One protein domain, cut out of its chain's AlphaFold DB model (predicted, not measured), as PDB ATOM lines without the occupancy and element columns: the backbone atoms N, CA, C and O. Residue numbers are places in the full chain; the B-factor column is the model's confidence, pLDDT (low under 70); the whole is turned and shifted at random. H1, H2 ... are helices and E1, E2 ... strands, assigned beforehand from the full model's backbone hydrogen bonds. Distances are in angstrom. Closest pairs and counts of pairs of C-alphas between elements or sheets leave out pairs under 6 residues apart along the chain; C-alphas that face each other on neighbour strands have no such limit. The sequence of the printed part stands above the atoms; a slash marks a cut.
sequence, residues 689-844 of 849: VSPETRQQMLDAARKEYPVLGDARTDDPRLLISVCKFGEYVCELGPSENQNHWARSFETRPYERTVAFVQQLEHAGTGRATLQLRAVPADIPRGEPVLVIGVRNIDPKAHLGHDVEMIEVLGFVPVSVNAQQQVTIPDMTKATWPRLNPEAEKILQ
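Overview. This is residues 689 to 844 of the 849 residues of an uncharacterized protein of Roseimicrobium gellanilyticum (UniProt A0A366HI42). The domain is a small closed barrel of five strands, E1 to E5, of which E1, E2, E4 and E5 bend, with H1 crossing its outside over E1, E4 and E5 and the short H2 also outside, over E4. The turn at residues 815 to 823, which holds E6, and the loop of residues 733 to 751 lie at opposite ends of the long axis. The printed part has 156 residues, with two named helices and six named strands in the order H1 E1 E2 E3 E4 E5 E6 H2; the barrel is mixed, running round as E1 E2 E3 E5 E4 and back to E1. The class is mixed, helices and strands, with 70 residues in named elements, under half. The whole is compact, with a radius of gyration of the C-alphas of 14.8 A and spans of 44 by 35 by 29 A.

Arrangement. In the barrel, E1 (residues 718 to 732) and E2 (residues 752 to 759) form an antiparallel hairpin, with N 724 and O 758 2.8 A apart. E2 and E3 (residues 767 to 772) form another, with N 755 and O 770 at 2.8 A; E1 E2 E3 are a meander, each strand the antiparallel neighbour of the one before. E3 is parallel to E5 (residues 805 to 813), with N 771 and O 806 at 2.9 A. E4 (residues 784 to 791) and E5 form an antiparallel hairpin, with N 788 and O 810 at 2.9 A. E4 and E1 are antiparallel, with N 721 and O 787 at 2.9 A, and close the ring; E1 E2 E3 E4 are a Greek key, a meander of three strands whose first is the antiparallel neighbour of the fourth. E1 bends by 108 degrees at residue 722 and E5 by 77 degrees at residue 809. H1 (residues 691 to 704) is on the barrel at a height over the sheet of 9.4 A, across the strands at 63 degrees to E4 on the local plane; its closest C-alphas to E4 are Met 697 and Ile 788, 7.2 A. H2 (residues 837 to 843), also at 9.4 A, is slantwise to the strands at 50 degrees to E4 on the local plane; the C-alphas of Val 790 and Ala 839 are closest, 6.0 A. H1 and H2 are apart. E6 (residues 821 to 823) pairs with no named strand, but residues 815 to 816 pair antiparallel with its residues 822 to 823. In H1 and H2 every O i to N i+4 pair is within hydrogen-bond range.

Along the chain. E1 measures 23.6 A from first to last C-alpha, E5 20.6 A, E2 20.3 A, H1 19.8 A, E4 19.7 A and E3 15.7 A. H1 begins at C-alpha 691 (-29.364, -34.589, -40.153), and H2 ends at C-alpha 843 (-46.838, -45.728, -41.025).

Size, cuts and confidence. The C-alphas of Ser 735 and Ala 818, 45.2 A apart, are the two farthest apart, and the printed part has no cut. E2 to E3 and E5 to E6 are short links; the other five are long. Mean pLDDT of the printed part is 79.5, and 33 residues are under 70, among them 735 to 744 and 792 to 805.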
ATOM      1  N   VAL A 689     -24.984 -39.132 -44.233       88.88
ATOM      2  CA  VAL A 689     -26.104 -38.241 -44.541       88.88
ATOM      3  C   VAL A 689     -26.319 -37.364 -43.333       88.88
ATOM      4  O   VAL A 689     -26.594 -37.869 -42.239       88.88
ATOM      5  N   SER A 690     -26.158 -36.059 -43.537       91.50
ATOM      6  CA  SER A 690     -26.324 -35.088 -42.467       91.50
ATOM      7  C   SER A 690     -27.773 -35.091 -41.957       91.50
ATOM      8  O   SER A 690     -28.691 -35.437 -42.714       91.50
ATOM      9  N   PRO A 691     -28.013 -34.724 -40.686       93.56
ATOM     10  CA  PRO A 691     -29.364 -34.589 -40.153       93.56
ATOM     11  C   PRO A 691     -30.242 -33.673 -41.011       93.56
ATOM     12  O   PRO A 691     -31.409 -33.981 -41.219       93.56
ATOM     13  N   GLU A 692     -29.670 -32.609 -41.582       94.50
ATOM     14  CA  GLU A 692     -30.364 -31.681 -42.477       94.50
ATOM     15  C   GLU A 692     -30.788 -32.370 -43.773       94.50
ATOM     16  O   GLU A 692     -31.931 -32.218 -44.184       94.50
ATOM     17  N   THR A 693     -29.919 -33.179 -44.390       93.19
ATOM     18  CA  THR A 693     -30.265 -33.950 -45.592       93.19
ATOM     19  C   THR A 693     -31.322 -35.019 -45.286       93.19
ATOM     20  O   THR A 693     -32.247 -35.214 -46.077       93.19
ATOM     21  N   ARG A 694     -31.244 -35.693 -44.126       94.00
ATOM     22  CA  ARG A 694     -32.289 -36.636 -43.676       94.00
ATOM     23  C   ARG A 694     -33.619 -35.920 -43.468       94.00
ATOM     24  O   ARG A 694     -34.648 -36.410 -43.925       94.00
ATOM     25  N   GLN A 695     -33.591 -34.761 -42.814       95.44
ATOM     26  CA  GLN A 695     -34.771 -33.947 -42.555       95.44
ATOM     27  C   GLN A 695     -35.361 -33.405 -43.859       95.44
ATOM     28  O   GLN A 695     -36.562 -33.507 -44.059       95.44
ATOM     29  N   GLN A 696     -34.527 -32.939 -44.792       94.88
ATOM     30  CA  GLN A 696     -34.943 -32.497 -46.123       94.88
ATOM     31  C   GLN A 696     -35.627 -33.625 -46.902       94.88
ATOM     32  O   GLN A 696     -36.674 -33.404 -47.510       94.88
ATOM     33  N   MET A 697     -35.064 -34.838 -46.864       94.31
ATOM     34  CA  MET A 697     -35.671 -36.013 -47.491       94.31
ATOM     35  C   MET A 697     -37.011 -36.365 -46.834       94.31
ATOM     36  O   MET A 697     -37.982 -36.641 -47.531       94.31
ATOM     37  N   LEU A 698     -37.081 -36.319 -45.502       95.25
ATOM     38  CA  LEU A 698     -38.300 -36.591 -44.742       95.25
ATOM     39  C   LEU A 698     -39.387 -35.536 -44.977       95.25
ATOM     40  O   LEU A 698     -40.547 -35.892 -45.140       95.25
ATOM     41  N   ASP A 699     -39.038 -34.254 -45.036       95.00
ATOM     42  CA  ASP A 699     -39.983 -33.164 -45.281       95.00
ATOM     43  C   ASP A 699     -40.526 -33.204 -46.708       95.00
ATOM     44  O   ASP A 699     -41.722 -33.009 -46.929       95.00
ATOM     45  N   ALA A 700     -39.673 -33.532 -47.679       94.31
ATOM     46  CA  ALA A 700     -40.126 -33.782 -49.038       94.31
ATOM     47  C   ALA A 700     -41.031 -35.019 -49.114       94.31
ATOM     48  O   ALA A 700     -42.075 -34.965 -49.763       94.31
ATOM     49  N   ALA A 701     -40.700 -36.084 -48.378       93.38
ATOM     50  CA  ALA A 701     -41.552 -37.261 -48.276       93.38
ATOM     51  C   ALA A 701     -42.892 -36.946 -47.602       93.38
ATOM     52  O   ALA A 701     -43.911 -37.440 -48.058       93.38
ATOM     53  N   ARG A 702     -42.934 -36.107 -46.557       94.88
ATOM     54  CA  ARG A 702     -44.174 -35.663 -45.885       94.88
ATOM     55  C   ARG A 702     -45.064 -34.840 -46.803       94.88
ATOM     56  O   ARG A 702     -46.284 -34.967 -46.743       94.88
ATOM     57  N   LYS A 703     -44.454 -33.996 -47.641       94.12
ATOM     58  CA  LYS A 703     -45.181 -33.214 -48.644       94.12
ATOM     59  C   LYS A 703     -45.907 -34.128 -49.631       94.12
ATOM     60  O   LYS A 703     -47.032 -33.820 -50.008       94.12
ATOM     61  N   GLU A 704     -45.272 -35.231 -50.015       94.00
ATOM     62  CA  GLU A 704     -45.861 -36.219 -50.920       94.00
ATOM     63  C   GLU A 704     -46.802 -37.205 -50.201       94.00
ATOM     64  O   GLU A 704     -47.846 -37.583 -50.729       94.00
ATOM     65  N   TYR A 705     -46.471 -37.592 -48.966       92.69
ATOM     66  CA  TYR A 705     -47.181 -38.587 -48.163       92.69
ATOM     67  C   TYR A 705     -47.563 -38.026 -46.789       92.69
ATOM     68  O   TYR A 705     -46.842 -38.228 -45.804       92.69
ATOM     69  N   PRO A 706     -48.747 -37.398 -46.671       91.25
ATOM     70  CA  PRO A 706     -49.227 -36.841 -45.406       91.25
ATOM     71  C   PRO A 706     -49.313 -37.854 -44.253       91.25
ATOM     72  O   PRO A 706     -49.233 -37.456 -43.094       91.25
ATOM     73  N   VAL A 707     -49.425 -39.162 -44.545       90.19
ATOM     74  CA  VAL A 707     -49.435 -40.244 -43.535       90.19
ATOM     75  C   VAL A 707     -48.159 -40.292 -42.692       90.19
ATOM     76  O   VAL A 707     -48.182 -40.799 -41.576       90.19
ATOM     77  N   LEU A 708     -47.050 -39.741 -43.198       89.25
ATOM     78  CA  LEU A 708     -45.818 -39.628 -42.426       89.25
ATOM     79  C   LEU A 708     -45.975 -38.684 -41.228       89.25
ATOM     80  O   LEU A 708     -45.217 -38.837 -40.280       89.25
ATOM     81  N   GLY A 709     -46.947 -37.760 -41.231       88.00
ATOM     82  CA  GLY A 709     -47.305 -36.914 -40.088       88.00
ATOM     83  C   GLY A 709     -46.097 -36.409 -39.289       88.00
ATOM     84  O   GLY A 709     -45.156 -35.835 -39.846       88.00
ATOM     85  N   ASP A 710     -46.101 -36.709 -37.989       88.00
ATOM     86  CA  ASP A 710     -45.049 -36.335 -37.035       88.00
ATOM     87  C   ASP A 710     -43.853 -37.311 -36.999       88.00
ATOM     88  O   ASP A 710     -43.005 -37.201 -36.109       88.00
ATOM     89  N   ALA A 711     -43.752 -38.265 -37.940       89.25
ATOM     90  CA  ALA A 711     -42.635 -39.215 -38.011       89.25
ATOM     91  C   ALA A 711     -41.309 -38.461 -38.033       89.25
ATOM     92  O   ALA A 711     -41.181 -37.448 -38.714       89.25
ATOM     93  N   ARG A 712     -40.327 -38.931 -37.274       93.94
ATOM     94  CA  ARG A 712     -39.026 -38.274 -37.127       93.94
ATOM     95  C   ARG A 712     -37.969 -39.002 -37.953       93.94
ATOM     96  O   ARG A 712     -38.175 -40.137 -38.373       93.94
ATOM     97  N   THR A 713     -36.818 -38.372 -38.180       90.88
ATOM     98  CA  THR A 713     -35.701 -39.000 -38.915       90.88
ATOM     99  C   THR A 713     -35.128 -40.237 -38.217       90.88
ATOM    100  O   THR A 713     -34.410 -41.005 -38.851       90.88
ATOM    101  N   ASP A 714     -35.408 -40.404 -36.924       88.62
ATOM    102  CA  ASP A 714     -35.044 -41.542 -36.076       88.62
ATOM    103  C   ASP A 714     -36.214 -42.515 -35.830       88.62
ATOM    104  O   ASP A 714     -36.072 -43.433 -35.021       88.62
ATOM    105  N   ASP A 715     -37.355 -42.351 -36.518       88.75
ATOM    106  CA  ASP A 715     -38.460 -43.310 -36.438       88.75
ATOM    107  C   ASP A 715     -37.956 -44.692 -36.890       88.75
ATOM    108  O   ASP A 715     -37.521 -44.834 -38.035       88.75
ATOM    109  N   PRO A 716     -38.006 -45.731 -36.033       82.44
ATOM    110  CA  PRO A 716     -37.467 -47.046 -36.369       82.44
ATOM    111  C   PRO A 716     -38.171 -47.686 -37.574       82.44
ATOM    112  O   PRO A 716     -37.584 -48.541 -38.241       82.44
ATOM    113  N   ARG A 717     -39.404 -47.255 -37.886       86.06
ATOM    114  CA  ARG A 717     -40.174 -47.683 -39.063       86.06
ATOM    115  C   ARG A 717     -39.653 -47.076 -40.357       86.06
ATOM    116  O   ARG A 717     -40.020 -47.555 -41.422       86.06
ATOM    117  N   LEU A 718     -38.835 -46.029 -40.305       89.81
ATOM    118  CA  LEU A 718     -38.264 -45.388 -41.480       89.81
ATOM    119  C   LEU A 718     -36.793 -45.766 -41.637       89.81
ATOM    120  O   LEU A 718     -36.011 -45.792 -40.690       89.81
ATOM    121  N   LEU A 719     -36.399 -46.026 -42.878       89.88
ATOM    122  CA  LEU A 719     -35.009 -46.009 -43.285       89.88
ATOM    123  C   LEU A 719     -34.786 -44.839 -44.220       89.88
ATOM    124  O   LEU A 719     -35.366 -44.802 -45.300       89.88
ATOM    125  N   ILE A 720     -33.886 -43.944 -43.835       91.56
ATOM    126  CA  ILE A 720     -33.258 -43.000 -44.752       91.56
ATOM    127  C   ILE A 720     -31.812 -43.451 -44.882       91.56
ATOM    128  O   ILE A 720     -31.072 -43.369 -43.900       91.56
ATOM    129  N   SER A 721     -31.440 -43.996 -46.037       90.44
ATOM    130  CA  SER A 721     -30.078 -44.468 -46.250       90.44
ATOM    131  C   SER A 721     -29.593 -44.280 -47.672       90.44
ATOM    132  O   SER A 721     -30.327 -44.514 -48.635       90.44
ATOM    133  N   VAL A 722     -28.325 -43.902 -47.817       90.56
ATOM    134  CA  VAL A 722     -27.657 -43.968 -49.113       90.56
ATOM    135  C   VAL A 722     -27.432 -45.407 -49.506       90.56
ATOM    136  O   VAL A 722     -26.687 -46.152 -48.869       90.56
ATOM    137  N   CYS A 723     -28.053 -45.764 -50.611       89.00
ATOM    138  CA  CYS A 723     -27.935 -47.057 -51.231       89.00
ATOM    139  C   CYS A 723     -27.237 -46.903 -52.578       89.00
ATOM    140  O   CYS A 723     -27.330 -45.878 -53.247       89.00
ATOM    141  N   LYS A 724     -26.571 -47.959 -53.017       86.38
ATOM    142  CA  LYS A 724     -26.240 -48.160 -54.420       86.38
ATOM    143  C   LYS A 724     -27.063 -49.335 -54.909       86.38
ATOM    144  O   LYS A 724     -27.023 -50.403 -54.289       86.38
ATOM    145  N   PHE A 725     -27.808 -49.137 -55.994       80.19
ATOM    146  CA  PHE A 725     -28.490 -50.246 -56.648       80.19
ATOM    147  C   PHE A 725     -27.460 -51.328 -56.978       80.19
ATOM    148  O   PHE A 725     -26.415 -51.051 -57.569       80.19
ATOM    149  N   GLY A 726     -27.709 -52.547 -56.501       68.50
ATOM    150  CA  GLY A 726     -26.899 -53.686 -56.894       68.50
ATOM    151  C   GLY A 726     -27.167 -54.047 -58.351       68.50
ATOM    152  O   GLY A 726     -28.075 -53.524 -58.995       68.50
ATOM    153  N   GLU A 727     -26.404 -55.006 -58.860       59.72
ATOM    154  CA  GLU A 727     -26.630 -55.558 -60.202       59.72
ATOM    155  C   GLU A 727     -27.963 -56.322 -60.311       59.72
ATOM    156  O   GLU A 727     -28.414 -56.632 -61.411       59.72
ATOM    157  N   TYR A 728     -28.614 -56.621 -59.180       71.81
ATOM    158  CA  TYR A 728     -29.785 -57.490 -59.118       71.81
ATOM    159  C   TYR A 728     -31.074 -56.703 -58.962       71.81
ATOM    160  O   TYR A 728     -31.393 -56.183 -57.891       71.81
ATOM    161  N   VAL A 729     -31.834 -56.681 -60.050       77.75
ATOM    162  CA  VAL A 729     -33.139 -56.046 -60.144       77.75
ATOM    163  C   VAL A 729     -34.086 -57.065 -60.768       77.75
ATOM    164  O   VAL A 729     -33.853 -57.529 -61.880       77.75
ATOM    165  N   CYS A 730     -35.121 -57.447 -60.030       84.12
ATOM    166  CA  CYS A 730     -36.134 -58.400 -60.459       84.12
ATOM    167  C   CYS A 730     -37.471 -57.673 -60.590       84.12
ATOM    168  O   CYS A 730     -37.999 -57.159 -59.605       84.12
ATOM    169  N   GLU A 731     -38.016 -57.609 -61.802       85.62
ATOM    170  CA  GLU A 731     -39.350 -57.062 -62.046       85.62
ATOM    171  C   GLU A 731     -40.406 -58.135 -61.784       85.62
ATOM    172  O   GLU A 731     -40.323 -59.250 -62.305       85.62
ATOM    173  N   LEU A 732     -41.382 -57.789 -60.952       82.94
ATOM    174  CA  LEU A 732     -42.477 -58.636 -60.519       82.94
ATOM    175  C   LEU A 732     -43.816 -58.064 -60.975       82.94
ATOM    176  O   LEU A 732     -44.183 -56.938 -60.632       82.94
ATOM    177  N   GLY A 733     -44.572 -58.873 -61.707       81.81
ATOM    178  CA  GLY A 733     -45.947 -58.559 -62.080       81.81
ATOM    179  C   GLY A 733     -46.911 -58.604 -60.881       81.81
ATOM    180  O   GLY A 733     -46.604 -59.223 -59.859       81.81
ATOM    181  N   PRO A 734     -48.128 -58.034 -61.004       76.44
ATOM    182  CA  PRO A 734     -49.113 -58.020 -59.920       76.44
ATOM    183  C   PRO A 734     -49.572 -59.422 -59.512       76.44
ATOM    184  O   PRO A 734     -50.027 -59.646 -58.401       76.44
ATOM    185  N   SER A 735     -49.476 -60.394 -60.416       64.81
ATOM    186  CA  SER A 735     -49.846 -61.786 -60.167       64.81
ATOM    187  C   SER A 735     -48.657 -62.666 -59.799       64.81
ATOM    188  O   SER A 735     -48.820 -63.876 -59.658       64.81
ATOM    189  N   GLU A 736     -47.449 -62.105 -59.697       66.94
ATOM    190  CA  GLU A 736     -46.251 -62.912 -59.535       66.94
ATOM    191  C   GLU A 736     -45.944 -63.204 -58.057       66.94
ATOM    192  O   GLU A 736     -45.581 -62.317 -57.290       66.94
ATOM    193  N   ASN A 737     -46.100 -64.471 -57.663       65.75
ATOM    194  CA  ASN A 737     -45.751 -65.032 -56.357       65.75
ATOM    195  C   ASN A 737     -44.560 -65.993 -56.485       65.75
ATOM    196  O   ASN A 737     -44.748 -67.155 -56.859       65.75
ATOM    197  N   GLN A 738     -43.337 -65.554 -56.189       63.00
ATOM    198  CA  GLN A 738     -42.180 -66.456 -56.231       63.00
ATOM    199  C   GLN A 738     -41.938 -67.024 -54.832       63.00
ATOM    200  O   GLN A 738     -41.559 -66.301 -53.931       63.00
ATOM    201  N   ASN A 739     -42.234 -68.314 -54.653       60.47
ATOM    202  CA  ASN A 739     -42.009 -69.138 -53.457       60.47
ATOM    203  C   ASN A 739     -42.021 -68.417 -52.075       60.47
ATOM    204  O   ASN A 739     -41.049 -67.835 -51.607       60.47
ATOM    205  N   HIS A 740     -43.131 -68.608 -51.365       45.75
ATOM    206  CA  HIS A 740     -43.538 -68.114 -50.038       45.75
ATOM    207  C   HIS A 740     -42.559 -68.011 -48.850       45.75
ATOM    208  O   HIS A 740     -42.994 -67.505 -47.815       45.75
ATOM    209  N   TRP A 741     -41.310 -68.477 -48.924       46.03
ATOM    210  CA  TRP A 741     -40.380 -68.379 -47.782       46.03
ATOM    211  C   TRP A 741     -39.895 -66.939 -47.572       46.03
ATOM    212  O   TRP A 741     -39.446 -66.591 -46.483       46.03
ATOM    213  N   ALA A 742     -40.059 -66.092 -48.589       57.06
ATOM    214  CA  ALA A 742     -39.716 -64.684 -48.564       57.06
ATOM    215  C   ALA A 742     -40.910 -63.817 -48.953       57.06
ATOM    216  O   ALA A 742     -41.440 -63.921 -50.062       57.06
ATOM    217  N   ARG A 743     -41.333 -62.929 -48.044       62.84
ATOM    218  CA  ARG A 743     -42.430 -61.994 -48.335       62.84
ATOM    219  C   ARG A 743     -42.073 -61.004 -49.444       62.84
ATOM    220  O   ARG A 743     -42.977 -60.492 -50.100       62.84
ATOM    221  N   SER A 744     -40.779 -60.801 -49.716       69.50
ATOM    222  CA  SER A 744     -40.303 -59.912 -50.778       69.50
ATOM    223  C   SER A 744     -40.863 -60.273 -52.161       69.50
ATOM    224  O   SER A 744     -41.038 -59.396 -53.011       69.50
ATOM    225  N   PHE A 745     -41.246 -61.536 -52.358       71.44
ATOM    226  CA  PHE A 745     -41.789 -62.072 -53.605       71.44
ATOM    227  C   PHE A 745     -43.266 -62.477 -53.530       71.44
ATOM    228  O   PHE A 745     -43.756 -63.154 -54.429       71.44
ATOM    229  N   GLU A 746     -44.000 -62.052 -52.497       70.44
ATOM    230  CA  GLU A 746     -45.442 -62.303 -52.405       70.44
ATOM    231  C   GLU A 746     -46.236 -61.594 -53.496       70.44
ATOM    232  O   GLU A 746     -45.864 -60.533 -53.972       70.44
ATOM    233  N   THR A 747     -47.402 -62.104 -53.853       69.06
ATOM    234  CA  THR A 747     -48.283 -61.364 -54.755       69.06
ATOM    235  C   THR A 747     -48.674 -60.006 -54.165       69.06
ATOM    236  O   THR A 747     -48.955 -59.890 -52.967       69.06
ATOM    237  N   ARG A 748     -48.716 -58.976 -55.012       75.25
ATOM    238  CA  ARG A 748     -49.184 -57.631 -54.659       75.25
ATOM    239  C   ARG A 748     -50.092 -57.113 -55.772       75.25
ATOM    240  O   ARG A 748     -49.811 -57.393 -56.926       75.25
ATOM    241  N   PRO A 749     -51.134 -56.315 -55.487       74.62
ATOM    242  CA  PRO A 749     -52.079 -55.840 -56.507       74.62
ATOM    243  C   PRO A 749     -51.486 -54.790 -57.474       74.62
ATOM    244  O   PRO A 749     -52.221 -54.050 -58.123       74.62
ATOM    245  N   TYR A 750     -50.161 -54.678 -57.547       78.31
ATOM    246  CA  TYR A 750     -49.420 -53.736 -58.371       78.31
ATOM    247  C   TYR A 750     -48.101 -54.370 -58.826       78.31
ATOM    248  O   TYR A 750     -47.528 -55.211 -58.128       78.31
ATOM    249  N   GLU A 751     -47.626 -53.950 -59.997       82.75
ATOM    250  CA  GLU A 751     -46.274 -54.251 -60.469       82.75
ATOM    251  C   GLU A 751     -45.256 -53.662 -59.512       82.75
ATOM    252  O   GLU A 751     -45.459 -52.567 -58.981       82.75
ATOM    253  N   ARG A 752     -44.175 -54.399 -59.282       85.81
ATOM    254  CA  ARG A 752     -43.081 -53.924 -58.455       85.81
ATOM    255  C   ARG A 752     -41.756 -54.492 -58.903       85.81
ATOM    256  O   ARG A 752     -41.659 -55.606 -59.386       85.81
ATOM    257  N   THR A 753     -40.706 -53.751 -58.661       85.31
ATOM    258  CA  THR A 753     -39.330 -54.157 -58.789       85.31
ATOM    259  C   THR A 753     -38.764 -54.463 -57.407       85.31
ATOM    260  O   THR A 753     -38.814 -53.630 -56.503       85.31
ATOM    261  N   VAL A 754     -38.194 -55.652 -57.249       84.31
ATOM    262  CA  VAL A 754     -37.382 -56.011 -56.088       84.31
ATOM    263  C   VAL A 754     -35.923 -55.825 -56.470       84.31
ATOM    264  O   VAL A 754     -35.431 -56.474 -57.392       84.31
ATOM    265  N   ALA A 755     -35.234 -54.928 -55.779       82.69
ATOM    266  CA  ALA A 755     -33.829 -54.645 -56.009       82.69
ATOM    267  C   ALA A 755     -33.016 -54.963 -54.756       82.69
ATOM    268  O   ALA A 755     -33.331 -54.494 -53.665       82.69
ATOM    269  N   PHE A 756     -31.936 -55.722 -54.913       78.44
ATOM    270  CA  PHE A 756     -30.957 -55.878 -53.841       78.44
ATOM    271  C   PHE A 756     -29.980 -54.712 -53.918       78.44
ATOM    272  O   PHE A 756     -29.363 -54.479 -54.958       78.44
ATOM    273  N   VAL A 757     -29.842 -53.966 -52.827       78.38
ATOM    274  CA  VAL A 757     -29.005 -52.764 -52.781       78.38
ATOM    275  C   VAL A 757     -27.922 -52.882 -51.733       78.38
ATOM    276  O   VAL A 757     -28.071 -53.576 -50.732       78.38
ATOM    277  N   GLN A 758     -26.823 -52.179 -51.970       78.06
ATOM    278  CA  GLN A 758     -25.746 -52.024 -51.007       78.06
ATOM    279  C   GLN A 758     -25.940 -50.704 -50.256       78.06
ATOM    280  O   GLN A 758     -25.866 -49.640 -50.869       78.06
ATOM    281  N   GLN A 759     -26.173 -50.756 -48.947       83.56
ATOM    282  CA  GLN A 759     -26.160 -49.579 -48.076       83.56
ATOM    283  C   GLN A 759     -24.722 -49.072 -47.915       83.56
ATOM    284  O   GLN A 759     -23.791 -49.854 -47.702       83.56
ATOM    285  N   LEU A 760     -24.543 -47.758 -48.022       83.31
ATOM    286  CA  LEU A 760     -23.238 -47.091 -48.010       83.31
ATOM    287  C   LEU A 760     -22.959 -46.307 -46.712       83.31
ATOM    288  O   LEU A 760     -21.843 -45.827 -46.524       83.31
ATOM    289  N   GLU A 761     -23.944 -46.182 -45.816       76.12
ATOM    290  CA  GLU A 761     -23.864 -45.358 -44.594       76.12
ATOM    291  C   GLU A 761     -23.368 -46.074 -43.335       76.12
ATOM    292  O   GLU A 761     -23.281 -45.474 -42.260       76.12
ATOM    293  N   HIS A 762     -23.038 -47.357 -43.428       63.50
ATOM    294  CA  HIS A 762     -22.565 -48.130 -42.286       63.50
ATOM    295  C   HIS A 762     -21.125 -48.601 -42.501       63.50
ATOM    296  O   HIS A 762     -20.702 -48.880 -43.621       63.50
ATOM    297  N   ALA A 763     -20.361 -48.690 -41.406       49.69
ATOM    298  CA  ALA A 763     -18.951 -49.109 -41.396       49.69
ATOM    299  C   ALA A 763     -18.717 -50.556 -41.885       49.69
ATOM    300  O   ALA A 763     -17.576 -50.992 -42.000       49.69
ATOM    301  N   GLY A 764     -19.789 -51.275 -42.218       56.31
ATOM    302  CA  GLY A 764     -19.795 -52.412 -43.124       56.31
ATOM    303  C   GLY A 764     -20.936 -52.210 -44.116       56.31
ATOM    304  O   GLY A 764     -22.012 -51.749 -43.738       56.31
ATOM    305  N   THR A 765     -20.713 -52.516 -45.389       55.59
ATOM    306  CA  THR A 765     -21.766 -52.386 -46.398       55.59
ATOM    307  C   THR A 765     -22.856 -53.420 -46.121       55.59
ATOM    308  O   THR A 765     -22.639 -54.605 -46.369       55.59
ATOM    309  N   GLY A 766     -23.997 -52.991 -45.579       60.28
ATOM    310  CA  GLY A 766     -25.180 -53.838 -45.420       60.28
ATOM    311  C   GLY A 766     -25.871 -54.052 -46.766       60.28
ATOM    312  O   GLY A 766     -25.837 -53.168 -47.624       60.28
ATOM    313  N   ARG A 767     -26.483 -55.217 -46.990       66.56
ATOM    314  CA  ARG A 767     -27.403 -55.418 -48.117       66.56
ATOM    315  C   ARG A 767     -28.829 -55.205 -47.632       66.56
ATOM    316  O   ARG A 767     -29.237 -55.828 -46.660       66.56
ATOM    317  N   ALA A 768     -29.573 -54.383 -48.356       73.38
ATOM    318  CA  ALA A 768     -31.004 -54.209 -48.170       73.38
ATOM    319  C   ALA A 768     -31.760 -54.782 -49.368       73.38
ATOM    320  O   ALA A 768     -31.254 -54.783 -50.494       73.38
ATOM    321  N   THR A 769     -32.991 -55.221 -49.131       76.12
ATOM    322  CA  THR A 769     -33.918 -55.576 -50.205       76.12
ATOM    323  C   THR A 769     -34.901 -54.429 -50.358       76.12
ATOM    324  O   THR A 769     -35.755 -54.218 -49.501       76.12
ATOM    325  N   LEU A 770     -34.771 -53.669 -51.440       82.38
ATOM    326  CA  LEU A 770     -35.715 -52.615 -51.780       82.38
ATOM    327  C   LEU A 770     -36.872 -53.187 -52.582       82.38
ATOM    328  O   LEU A 770     -36.671 -53.947 -53.531       82.38
ATOM    329  N   GLN A 771     -38.075 -52.759 -52.235       80.12
ATOM    330  CA  GLN A 771     -39.267 -52.961 -53.038       80.12
ATOM    331  C   GLN A 771     -39.723 -51.611 -53.579       80.12
ATOM    332  O   GLN A 771     -39.879 -50.642 -52.840       80.12
ATOM    333  N   LEU A 772     -39.868 -51.528 -54.895       84.19
ATOM    334  CA  LEU A 772     -40.220 -50.314 -55.624       84.19
ATOM    335  C   LEU A 772     -41.388 -50.647 -56.533       84.19
ATOM    336  O   LEU A 772     -41.381 -51.703 -57.134       84.19
ATOM    337  N   ARG A 773     -42.375 -49.774 -56.715       80.75
ATOM    338  CA  ARG A 773     -43.448 -50.048 -57.691       80.75
ATOM    339  C   ARG A 773     -42.930 -50.067 -59.139       80.75
ATOM    340  O   ARG A 773     -43.359 -50.863 -59.960       80.75
ATOM    341  N   ALA A 774     -41.979 -49.193 -59.431       78.00
ATOM    342  CA  ALA A 774     -41.226 -49.182 -60.672       78.00
ATOM    343  C   ALA A 774     -39.869 -48.536 -60.391       78.00
ATOM    344  O   ALA A 774     -39.772 -47.655 -59.533       78.00
ATOM    345  N   VAL A 775     -38.835 -48.960 -61.115       73.25
ATOM    346  CA  VAL A 775     -37.547 -48.261 -61.171       73.25
ATOM    347  C   VAL A 775     -37.588 -47.335 -62.387       73.25
ATOM    348  O   VAL A 775     -37.504 -47.837 -63.508       73.25
ATOM    349  N   PRO A 776     -37.757 -46.014 -62.205       77.19
ATOM    350  CA  PRO A 776     -37.616 -45.055 -63.291       77.19
ATOM    351  C   PRO A 776     -36.332 -45.271 -64.102       77.19
ATOM    352  O   PRO A 776     -35.261 -45.542 -63.553       77.19
ATOM    353  N   ALA A 777     -36.453 -45.177 -65.427       77.75
ATOM    354  CA  ALA A 777     -35.357 -45.446 -66.357       77.75
ATOM    355  C   ALA A 777     -34.183 -44.458 -66.215       77.75
ATOM    356  O   ALA A 777     -33.067 -44.759 -66.630       77.75
ATOM    357  N   ASP A 778     -34.439 -43.289 -65.632       76.19
ATOM    358  CA  ASP A 778     -33.492 -42.209 -65.371       76.19
ATOM    359  C   ASP A 778     -32.673 -42.403 -64.088       76.19
ATOM    360  O   ASP A 778     -31.747 -41.630 -63.842       76.19
ATOM    361  N   ILE A 779     -32.945 -43.444 -63.293       75.88
ATOM    362  CA  ILE A 779     -32.134 -43.745 -62.111       75.88
ATOM    363  C   ILE A 779     -30.812 -44.374 -62.540       75.88
ATOM    364  O   ILE A 779     -30.795 -45.488 -63.082       75.88
ATOM    365  N   PRO A 780     -29.676 -43.742 -62.218       76.12
ATOM    366  CA  PRO A 780     -28.385 -44.316 -62.523       76.12
ATOM    367  C   PRO A 780     -28.123 -45.522 -61.611       76.12
ATOM    368  O   PRO A 780     -27.807 -45.382 -60.432       76.12
ATOM    369  N   ARG A 781     -28.190 -46.739 -62.171       74.12
ATOM    370  CA  ARG A 781     -27.928 -48.006 -61.449       74.12
ATOM    371  C   ARG A 781     -26.494 -48.123 -60.895       74.12
ATOM    372  O   ARG A 781     -26.207 -49.018 -60.109       74.12
ATOM    373  N   GLY A 782     -25.585 -47.230 -61.292       75.50
ATOM    374  CA  GLY A 782     -24.193 -47.190 -60.836       75.50
ATOM    375  C   GLY A 782     -23.880 -46.123 -59.782       75.50
ATOM    376  O   GLY A 782     -22.798 -46.184 -59.182       75.50
ATOM    377  N   GLU A 783     -24.791 -45.178 -59.548       85.44
ATOM    378  CA  GLU A 783     -24.568 -44.025 -58.673       85.44
ATOM    379  C   GLU A 783     -25.233 -44.224 -57.303       85.44
ATOM    380  O   GLU A 783     -26.222 -44.955 -57.187       85.44
ATOM    381  N   PRO A 784     -24.687 -43.613 -56.237       89.06
ATOM    382  CA  PRO A 784     -25.367 -43.553 -54.955       89.06
ATOM    383  C   PRO A 784     -26.703 -42.812 -55.079       89.06
ATOM    384  O   PRO A 784     -26.792 -41.735 -55.669       89.06
ATOM    385  N   VAL A 785     -27.732 -43.376 -54.464       91.31
ATOM    386  CA  VAL A 785     -29.052 -42.772 -54.309       91.31
ATOM    387  C   VAL A 785     -29.377 -42.694 -52.828       91.31
ATOM    388  O   VAL A 785     -29.135 -43.639 -52.080       91.31
ATOM    389  N   LEU A 786     -29.936 -41.578 -52.378       91.94
ATOM    390  CA  LEU A 786     -30.524 -41.504 -51.047       91.94
ATOM    391  C   LEU A 786     -31.928 -42.085 -51.121       91.94
ATOM    392  O   LEU A 786     -32.755 -41.564 -51.861       91.94
ATOM    393  N   VAL A 787     -32.184 -43.155 -50.377       90.75
ATOM    394  CA  VAL A 787     -33.479 -43.839 -50.322       90.75
ATOM    395  C   VAL A 787     -34.158 -43.480 -49.012       90.75
ATOM    396  O   VAL A 787     -33.536 -43.592 -47.959       90.75
ATOM    397  N   ILE A 788     -35.431 -43.089 -49.070       91.94
ATOM    398  CA  ILE A 788     -36.339 -43.129 -47.922       91.94
ATOM    399  C   ILE A 788     -37.345 -44.254 -48.138       91.94
ATOM    400  O   ILE A 788     -37.965 -44.357 -49.197       91.94
ATOM    401  N   GLY A 789     -37.505 -45.117 -47.145       90.12
ATOM    402  CA  GLY A 789     -38.443 -46.223 -47.213       90.12
ATOM    403  C   GLY A 789     -38.915 -46.679 -45.845       90.12
ATOM    404  O   GLY A 789     -38.400 -46.243 -44.818       90.12
ATOM    405  N   VAL A 790     -39.914 -47.550 -45.840       86.56
ATOM    406  CA  VAL A 790     -40.518 -48.095 -44.626       86.56
ATOM    407  C   VAL A 790     -39.904 -49.455 -44.320       86.56
ATOM    408  O   VAL A 790     -39.950 -50.359 -45.152       86.56
ATOM    409  N   ARG A 791     -39.322 -49.591 -43.128       82.12
ATOM    410  CA  ARG A 791     -38.827 -50.844 -42.554       82.12
ATOM    411  C   ARG A 791     -39.972 -51.600 -41.907       82.12
ATOM    412  O   ARG A 791     -40.783 -51.009 -41.193       82.12
ATOM    413  N   ASN A 792     -39.968 -52.922 -42.045       69.38
ATOM    414  CA  ASN A 792     -40.752 -53.733 -41.128       69.38
ATOM    415  C   ASN A 792     -39.998 -53.942 -39.815       69.38
ATOM    416  O   ASN A 792     -38.988 -54.637 -39.791       69.38
ATOM    417  N   ILE A 793     -40.500 -53.362 -38.729       60.84
ATOM    418  CA  ILE A 793     -39.886 -53.492 -37.400       60.84
ATOM    419  C   ILE A 793     -40.612 -54.453 -36.464       60.84
ATOM    420  O   ILE A 793     -40.083 -54.756 -35.399       60.84
ATOM    421  N   ASP A 794     -41.802 -54.933 -36.824       58.47
ATOM    422  CA  ASP A 794     -42.529 -55.874 -35.978       58.47
ATOM    423  C   ASP A 794     -42.252 -57.324 -36.441       58.47
ATOM    424  O   ASP A 794     -42.690 -57.717 -37.529       58.47
ATOM    425  N   PRO A 795     -41.529 -58.135 -35.633       45.50
ATOM    426  CA  PRO A 795     -41.225 -59.533 -35.947       45.50
ATOM    427  C   PRO A 795     -42.466 -60.443 -35.924       45.50
ATOM    428  O   PRO A 795     -42.399 -61.572 -36.406       45.50
ATOM    429  N   LYS A 796     -43.592 -59.967 -35.368       43.91
ATOM    430  CA  LYS A 796     -44.918 -60.600 -35.430       43.91
ATOM    431  C   LYS A 796     -45.826 -59.972 -36.500       43.91
ATOM    432  O   LYS A 796     -46.840 -60.584 -36.844       43.91
ATOM    433  N   ALA A 797     -45.487 -58.801 -37.046       45.50
ATOM    434  CA  ALA A 797     -46.262 -58.157 -38.104       45.50
ATOM    435  C   ALA A 797     -46.085 -58.844 -39.455       45.50
ATOM    436  O   ALA A 797     -45.182 -59.634 -39.716       45.50
ATOM    437  N   HIS A 798     -46.994 -58.465 -40.342       45.34
ATOM    438  CA  HIS A 798     -47.222 -58.936 -41.694       45.34
ATOM    439  C   HIS A 798     -46.042 -58.820 -42.696       45.34
ATOM    440  O   HIS A 798     -46.303 -58.821 -43.893       45.34
ATOM    441  N   LEU A 799     -44.763 -58.767 -42.300       41.28
ATOM    442  CA  LEU A 799     -43.621 -58.902 -43.223       41.28
ATOM    443  C   LEU A 799     -42.548 -59.827 -42.609       41.28
ATOM    444  O   LEU A 799     -41.909 -59.485 -41.630       41.28
ATOM    445  N   GLY A 800     -42.413 -61.051 -43.139       42.84
ATOM    446  CA  GLY A 800     -41.593 -62.147 -42.575       42.84
ATOM    447  C   GLY A 800     -40.063 -61.940 -42.605       42.84
ATOM    448  O   GLY A 800     -39.589 -60.818 -42.651       42.84
ATOM    449  N   HIS A 801     -39.300 -63.046 -42.598       40.81
ATOM    450  CA  HIS A 801     -37.846 -63.210 -42.328       40.81
ATOM    451  C   HIS A 801     -36.803 -62.299 -43.005       40.81
ATOM    452  O   HIS A 801     -35.607 -62.465 -42.748       40.81
ATOM    453  N   ASP A 802     -37.197 -61.353 -43.849       52.97
ATOM    454  CA  ASP A 802     -36.266 -60.488 -44.564       52.97
ATOM    455  C   ASP A 802     -35.893 -59.317 -43.645       52.97
ATOM    456  O   ASP A 802     -36.605 -58.320 -43.558       52.97
ATOM    457  N   VAL A 803     -34.771 -59.472 -42.931       49.66
ATOM    458  CA  VAL A 803     -34.321 -58.600 -41.824       49.66
ATOM    459  C   VAL A 803     -34.186 -57.116 -42.222       49.66
ATOM    460  O   VAL A 803     -34.158 -56.261 -41.346       49.66
ATOM    461  N   GLU A 804     -34.170 -56.786 -43.520       62.12
ATOM    462  CA  GLU A 804     -34.163 -55.407 -44.033       62.12
ATOM    463  C   GLU A 804     -34.918 -55.263 -45.369       62.12
ATOM    464  O   GLU A 804     -34.369 -54.795 -46.373       62.12
ATOM    465  N   MET A 805     -36.184 -55.688 -45.414       67.75
ATOM    466  CA  MET A 805     -37.071 -55.281 -46.509       67.75
ATOM    467  C   MET A 805     -37.503 -53.828 -46.309       67.75
ATOM    468  O   MET A 805     -38.032 -53.470 -45.254       67.75
ATOM    469  N   ILE A 806     -37.259 -52.997 -47.320       78.94
ATOM    470  CA  ILE A 806     -37.609 -51.578 -47.313       78.94
ATOM    471  C   ILE A 806     -38.553 -51.310 -48.478       78.94
ATOM    472  O   ILE A 806     -38.161 -51.400 -49.645       78.94
ATOM    473  N   GLU A 807     -39.790 -50.956 -48.153       84.44
ATOM    474  CA  GLU A 807     -40.740 -50.430 -49.133       84.44
ATOM    475  C   GLU A 807     -40.371 -48.980 -49.425       84.44
ATOM    476  O   GLU A 807     -40.435 -48.115 -48.548       84.44
ATOM    477  N   VAL A 808     -39.905 -48.716 -50.642       88.12
ATOM    478  CA  VAL A 808     -39.307 -47.427 -50.982       88.12
ATOM    479  C   VAL A 808     -40.393 -46.376 -51.188       88.12
ATOM    480  O   VAL A 808     -41.225 -46.488 -52.084       88.12
ATOM    481  N   LEU A 809     -40.342 -45.325 -50.371       88.81
ATOM    482  CA  LEU A 809     -41.217 -44.154 -50.452       88.81
ATOM    483  C   LEU A 809     -40.706 -43.150 -51.482       88.81
ATOM    484  O   LEU A 809     -41.489 -42.502 -52.174       88.81
ATOM    485  N   GLY A 810     -39.387 -43.026 -51.584       88.81
ATOM    486  CA  GLY A 810     -38.738 -42.180 -52.564       88.81
ATOM    487  C   GLY A 810     -37.238 -42.387 -52.592       88.81
ATOM    488  O   GLY A 810     -36.638 -42.938 -51.666       88.81
ATOM    489  N   PHE A 811     -36.622 -41.935 -53.668       92.06
ATOM    490  CA  PHE A 811     -35.175 -41.872 -53.761       92.06
ATOM    491  C   PHE A 811     -34.753 -40.678 -54.601       92.06
ATOM    492  O   PHE A 811     -35.499 -40.192 -55.452       92.06
ATOM    493  N   VAL A 812     -33.537 -40.207 -54.362       92.56
ATOM    494  CA  VAL A 812     -32.959 -39.086 -55.095       92.56
ATOM    495  C   VAL A 812     -31.494 -39.383 -55.418       92.56
ATOM    496  O   VAL A 812     -30.768 -39.860 -54.538       92.56
ATOM    497  N   PRO A 813     -31.037 -39.150 -56.663       90.94
ATOM    498  CA  PRO A 813     -29.616 -39.181 -56.978       90.94
ATOM    499  C   PRO A 813     -28.869 -38.190 -56.089       90.94
ATOM    500  O   PRO A 813     -29.306 -37.050 -55.915       90.94
ATOM    501  N   VAL A 814     -27.743 -38.613 -55.523       92.56
ATOM    502  CA  VAL A 814     -26.959 -37.758 -54.630       92.56
ATOM    503  C   VAL A 814     -25.556 -37.540 -55.150       92.56
ATOM    504  O   VAL A 814     -24.941 -38.419 -55.750       92.56
ATOM    505  N   SER A 815     -25.027 -36.352 -54.877       89.69
ATOM    506  CA  SER A 815     -23.611 -36.077 -55.049       89.69
ATOM    507  C   SER A 815     -22.884 -36.361 -53.744       89.69
ATOM    508  O   SER A 815     -23.318 -35.957 -52.666       89.69
ATOM    509  N   VAL A 816     -21.755 -37.051 -53.848       89.06
ATOM    510  CA  VAL A 816     -20.850 -37.267 -52.723       89.06
ATOM    511  C   VAL A 816     -19.729 -36.241 -52.834       89.06
ATOM    512  O   VAL A 816     -19.002 -36.227 -53.828       89.06
ATOM    513  N   ASN A 817     -19.603 -35.357 -51.841       90.19
ATOM    514  CA  ASN A 817     -18.526 -34.367 -51.831       90.19
ATOM    515  C   ASN A 817     -17.173 -35.001 -51.443       90.19
ATOM    516  O   ASN A 817     -17.085 -36.176 -51.081       90.19
ATOM    517  N   ALA A 818     -16.091 -34.219 -51.500       86.69
ATOM    518  CA  ALA A 818     -14.751 -34.697 -51.145       86.69
ATOM    519  C   ALA A 818     -14.651 -35.191 -49.684       86.69
ATOM    520  O   ALA A 818     -13.814 -36.037 -49.374       86.69
ATOM    521  N   GLN A 819     -15.522 -34.692 -48.802       87.44
ATOM    522  CA  GLN A 819     -15.655 -35.084 -47.397       87.44
ATOM    523  C   GLN A 819     -16.572 -36.298 -47.196       87.44
ATOM    524  O   GLN A 819     -16.838 -36.666 -46.054       87.44
ATOM    525  N   GLN A 820     -17.044 -36.928 -48.277       87.19
ATOM    526  CA  GLN A 820     -17.910 -38.112 -48.241       87.19
ATOM    527  C   GLN A 820     -19.256 -37.831 -47.554       87.19
ATOM    528  O   GLN A 820     -19.947 -38.733 -47.076       87.19
ATOM    529  N   GLN A 821     -19.635 -36.552 -47.524       87.94
ATOM    530  CA  GLN A 821     -20.962 -36.118 -47.144       87.94
ATOM    531  C   GLN A 821     -21.852 -36.144 -48.370       87.94
ATOM    532  O   GLN A 821     -21.481 -35.730 -49.475       87.94
ATOM    533  N   VAL A 822     -23.044 -36.651 -48.134       90.94
ATOM    534  CA  VAL A 822     -24.060 -36.833 -49.148       90.94
ATOM    535  C   VAL A 822     -24.878 -35.557 -49.211       90.94
ATOM    536  O   VAL A 822     -25.525 -35.172 -48.234       90.94
ATOM    537  N   THR A 823     -24.851 -34.907 -50.365       89.88
ATOM    538  CA  THR A 823     -25.687 -33.746 -50.649       89.88
ATOM    539  C   THR A 823     -26.693 -34.102 -51.727       89.88
ATOM    540  O   THR A 823     -26.398 -34.867 -52.650       89.88
ATOM    541  N   ILE A 824     -27.898 -33.552 -51.608       90.38
ATOM    542  CA  ILE A 824     -28.909 -33.669 -52.651       90.38
ATOM    543  C   ILE A 824     -28.746 -32.448 -53.561       90.38
ATOM    544  O   ILE A 824     -29.108 -31.345 -53.150       90.38
ATOM    545  N   PRO A 825     -28.162 -32.598 -54.762       84.69
ATOM    546  CA  PRO A 825     -27.868 -31.455 -55.623       84.69
ATOM    547  C   PRO A 825     -29.148 -30.794 -56.137       84.69
ATOM    548  O   PRO A 825     -29.163 -29.595 -56.399       84.69
ATOM    549  N   ASP A 826     -30.213 -31.583 -56.291       90.00
ATOM    550  CA  ASP A 826     -31.475 -31.144 -56.858       90.00
ATOM    551  C   ASP A 826     -32.625 -32.054 -56.396       90.00
ATOM    552  O   ASP A 826     -32.782 -33.178 -56.877       90.00
ATOM    553  N   MET A 827     -33.451 -31.561 -55.469       89.94
ATOM    554  CA  MET A 827     -34.639 -32.284 -54.991       89.94
ATOM    555  C   MET A 827     -35.712 -32.460 -56.069       89.94
ATOM    556  O   MET A 827     -36.591 -33.301 -55.903       89.94
ATOM    557  N   THR A 828     -35.659 -31.713 -57.178       87.06
ATOM    558  CA  THR A 828     -36.612 -31.902 -58.283       87.06
ATOM    559  C   THR A 828     -36.380 -33.213 -59.035       87.06
ATOM    560  O   THR A 828     -37.275 -33.685 -59.728       87.06
ATOM    561  N   LYS A 829     -35.214 -33.846 -58.833       86.81
ATOM    562  CA  LYS A 829     -34.890 -35.193 -59.325       86.81
ATOM    563  C   LYS A 829     -35.292 -36.306 -58.358       86.81
ATOM    564  O   LYS A 829     -35.013 -37.474 -58.625       86.81
ATOM    565  N   ALA A 830     -35.893 -35.970 -57.216       88.81
ATOM    566  CA  ALA A 830     -36.436 -36.977 -56.320       88.81
ATOM    567  C   ALA A 830     -37.610 -37.671 -57.014       88.81
ATOM    568  O   ALA A 830     -38.545 -37.024 -57.485       88.81
ATOM    569  N   THR A 831     -37.562 -38.995 -57.064       88.69
ATOM    570  CA  THR A 831     -38.696 -39.792 -57.518       88.69
ATOM    571  C   THR A 831     -39.441 -40.303 -56.301       88.69
ATOM    572  O   THR A 831     -38.836 -40.875 -55.391       88.69
ATOM    573  N   TRP A 832     -40.759 -40.147 -56.323       90.06
ATOM    574  CA  TRP A 832     -41.664 -40.597 -55.278       90.06
ATOM    575  C   TRP A 832     -42.614 -41.665 -55.838       90.06
ATOM    576  O   TRP A 832     -43.632 -41.337 -56.454       90.06
ATOM    577  N   PRO A 833     -42.275 -42.965 -55.726       83.94
ATOM    578  CA  PRO A 833     -43.165 -44.036 -56.150       83.94
ATOM    579  C   PRO A 833     -44.426 -44.044 -55.293       83.94
ATOM    580  O   PRO A 833     -44.331 -44.132 -54.076       83.94
ATOM    581  N   ARG A 834     -45.606 -44.039 -55.923       83.81
ATOM    582  CA  ARG A 834     -46.900 -44.062 -55.224       83.81
ATOM    583  C   ARG A 834     -46.901 -45.030 -54.032       83.81
ATOM    584  O   ARG A 834     -46.671 -46.226 -54.222       83.81
ATOM    585  N   LEU A 835     -47.258 -44.499 -52.859       80.25
ATOM    586  CA  LEU A 835     -47.289 -45.217 -51.588       80.25
ATOM    587  C   LEU A 835     -48.040 -46.553 -51.692       80.25
ATOM    588  O   LEU A 835     -49.176 -46.614 -52.176       80.25
ATOM    589  N   ASN A 836     -47.399 -47.622 -51.222       78.75
ATOM    590  CA  ASN A 836     -48.017 -48.935 -51.074       78.75
ATOM    591  C   ASN A 836     -48.943 -48.948 -49.834       78.75
ATOM    592  O   ASN A 836     -48.505 -48.523 -48.765       78.75
ATOM    593  N   PRO A 837     -50.170 -49.505 -49.920       79.25
ATOM    594  CA  PRO A 837     -51.033 -49.759 -48.763       79.25
ATOM    595  C   PRO A 837     -50.370 -50.456 -47.561       79.25
ATOM    596  O   PRO A 837     -50.771 -50.212 -46.427       79.25
ATOM    597  N   GLU A 838     -49.386 -51.343 -47.755       75.19
ATOM    598  CA  GLU A 838     -48.663 -51.948 -46.621       75.19
ATOM    599  C   GLU A 838     -47.728 -50.952 -45.935       75.19
ATOM    600  O   GLU A 838     -47.718 -50.882 -44.707       75.19
ATOM    601  N   ALA A 839     -47.004 -50.139 -46.710       80.88
ATOM    602  CA  ALA A 839     -46.209 -49.039 -46.172       80.88
ATOM    603  C   ALA A 839     -47.108 -48.056 -45.407       80.88
ATOM    604  O   ALA A 839     -46.782 -47.663 -44.292       80.88
ATOM    605  N   GLU A 840     -48.287 -47.737 -45.947       84.94
ATOM    606  CA  GLU A 840     -49.286 -46.904 -45.276       84.94
ATOM    607  C   GLU A 840     -49.735 -47.505 -43.934       84.94
ATOM    608  O   GLU A 840     -49.744 -46.801 -42.928       84.94
ATOM    609  N   LYS A 841     -50.029 -48.813 -43.878       82.56
ATOM    610  CA  LYS A 841     -50.397 -49.512 -42.630       82.56
ATOM    611  C   LYS A 841     -49.296 -49.479 -41.574       82.56
ATOM    612  O   LYS A 841     -49.602 -49.327 -40.400       82.56
ATOM    613  N   ILE A 842     -48.034 -49.635 -41.972       78.06
ATOM    614  CA  ILE A 842     -46.898 -49.568 -41.039       78.06
ATOM    615  C   ILE A 842     -46.726 -48.136 -40.513       78.06
ATOM    616  O   ILE A 842     -46.389 -47.931 -39.344       78.06
ATOM    617  N   LEU A 843     -46.966 -47.141 -41.369       82.69
ATOM    618  CA  LEU A 843     -46.838 -45.728 -41.025       82.69
ATOM    619  C   LEU A 843     -48.006 -45.191 -40.193       82.69
ATOM    620  O   LEU A 843     -47.800 -44.229 -39.448       82.69
ATOM    621  N   GLN A 844     -49.186 -45.819 -40.249       84.44
ATOM    622  CA  GLN A 844     -50.313 -45.455 -39.392       84.44
ATOM    623  C   GLN A 844     -49.878 -45.430 -37.916       84.44
ATOM    624  O   GLN A 844     -49.112 -46.298 -37.486       84.44
TER     625      GLN A 844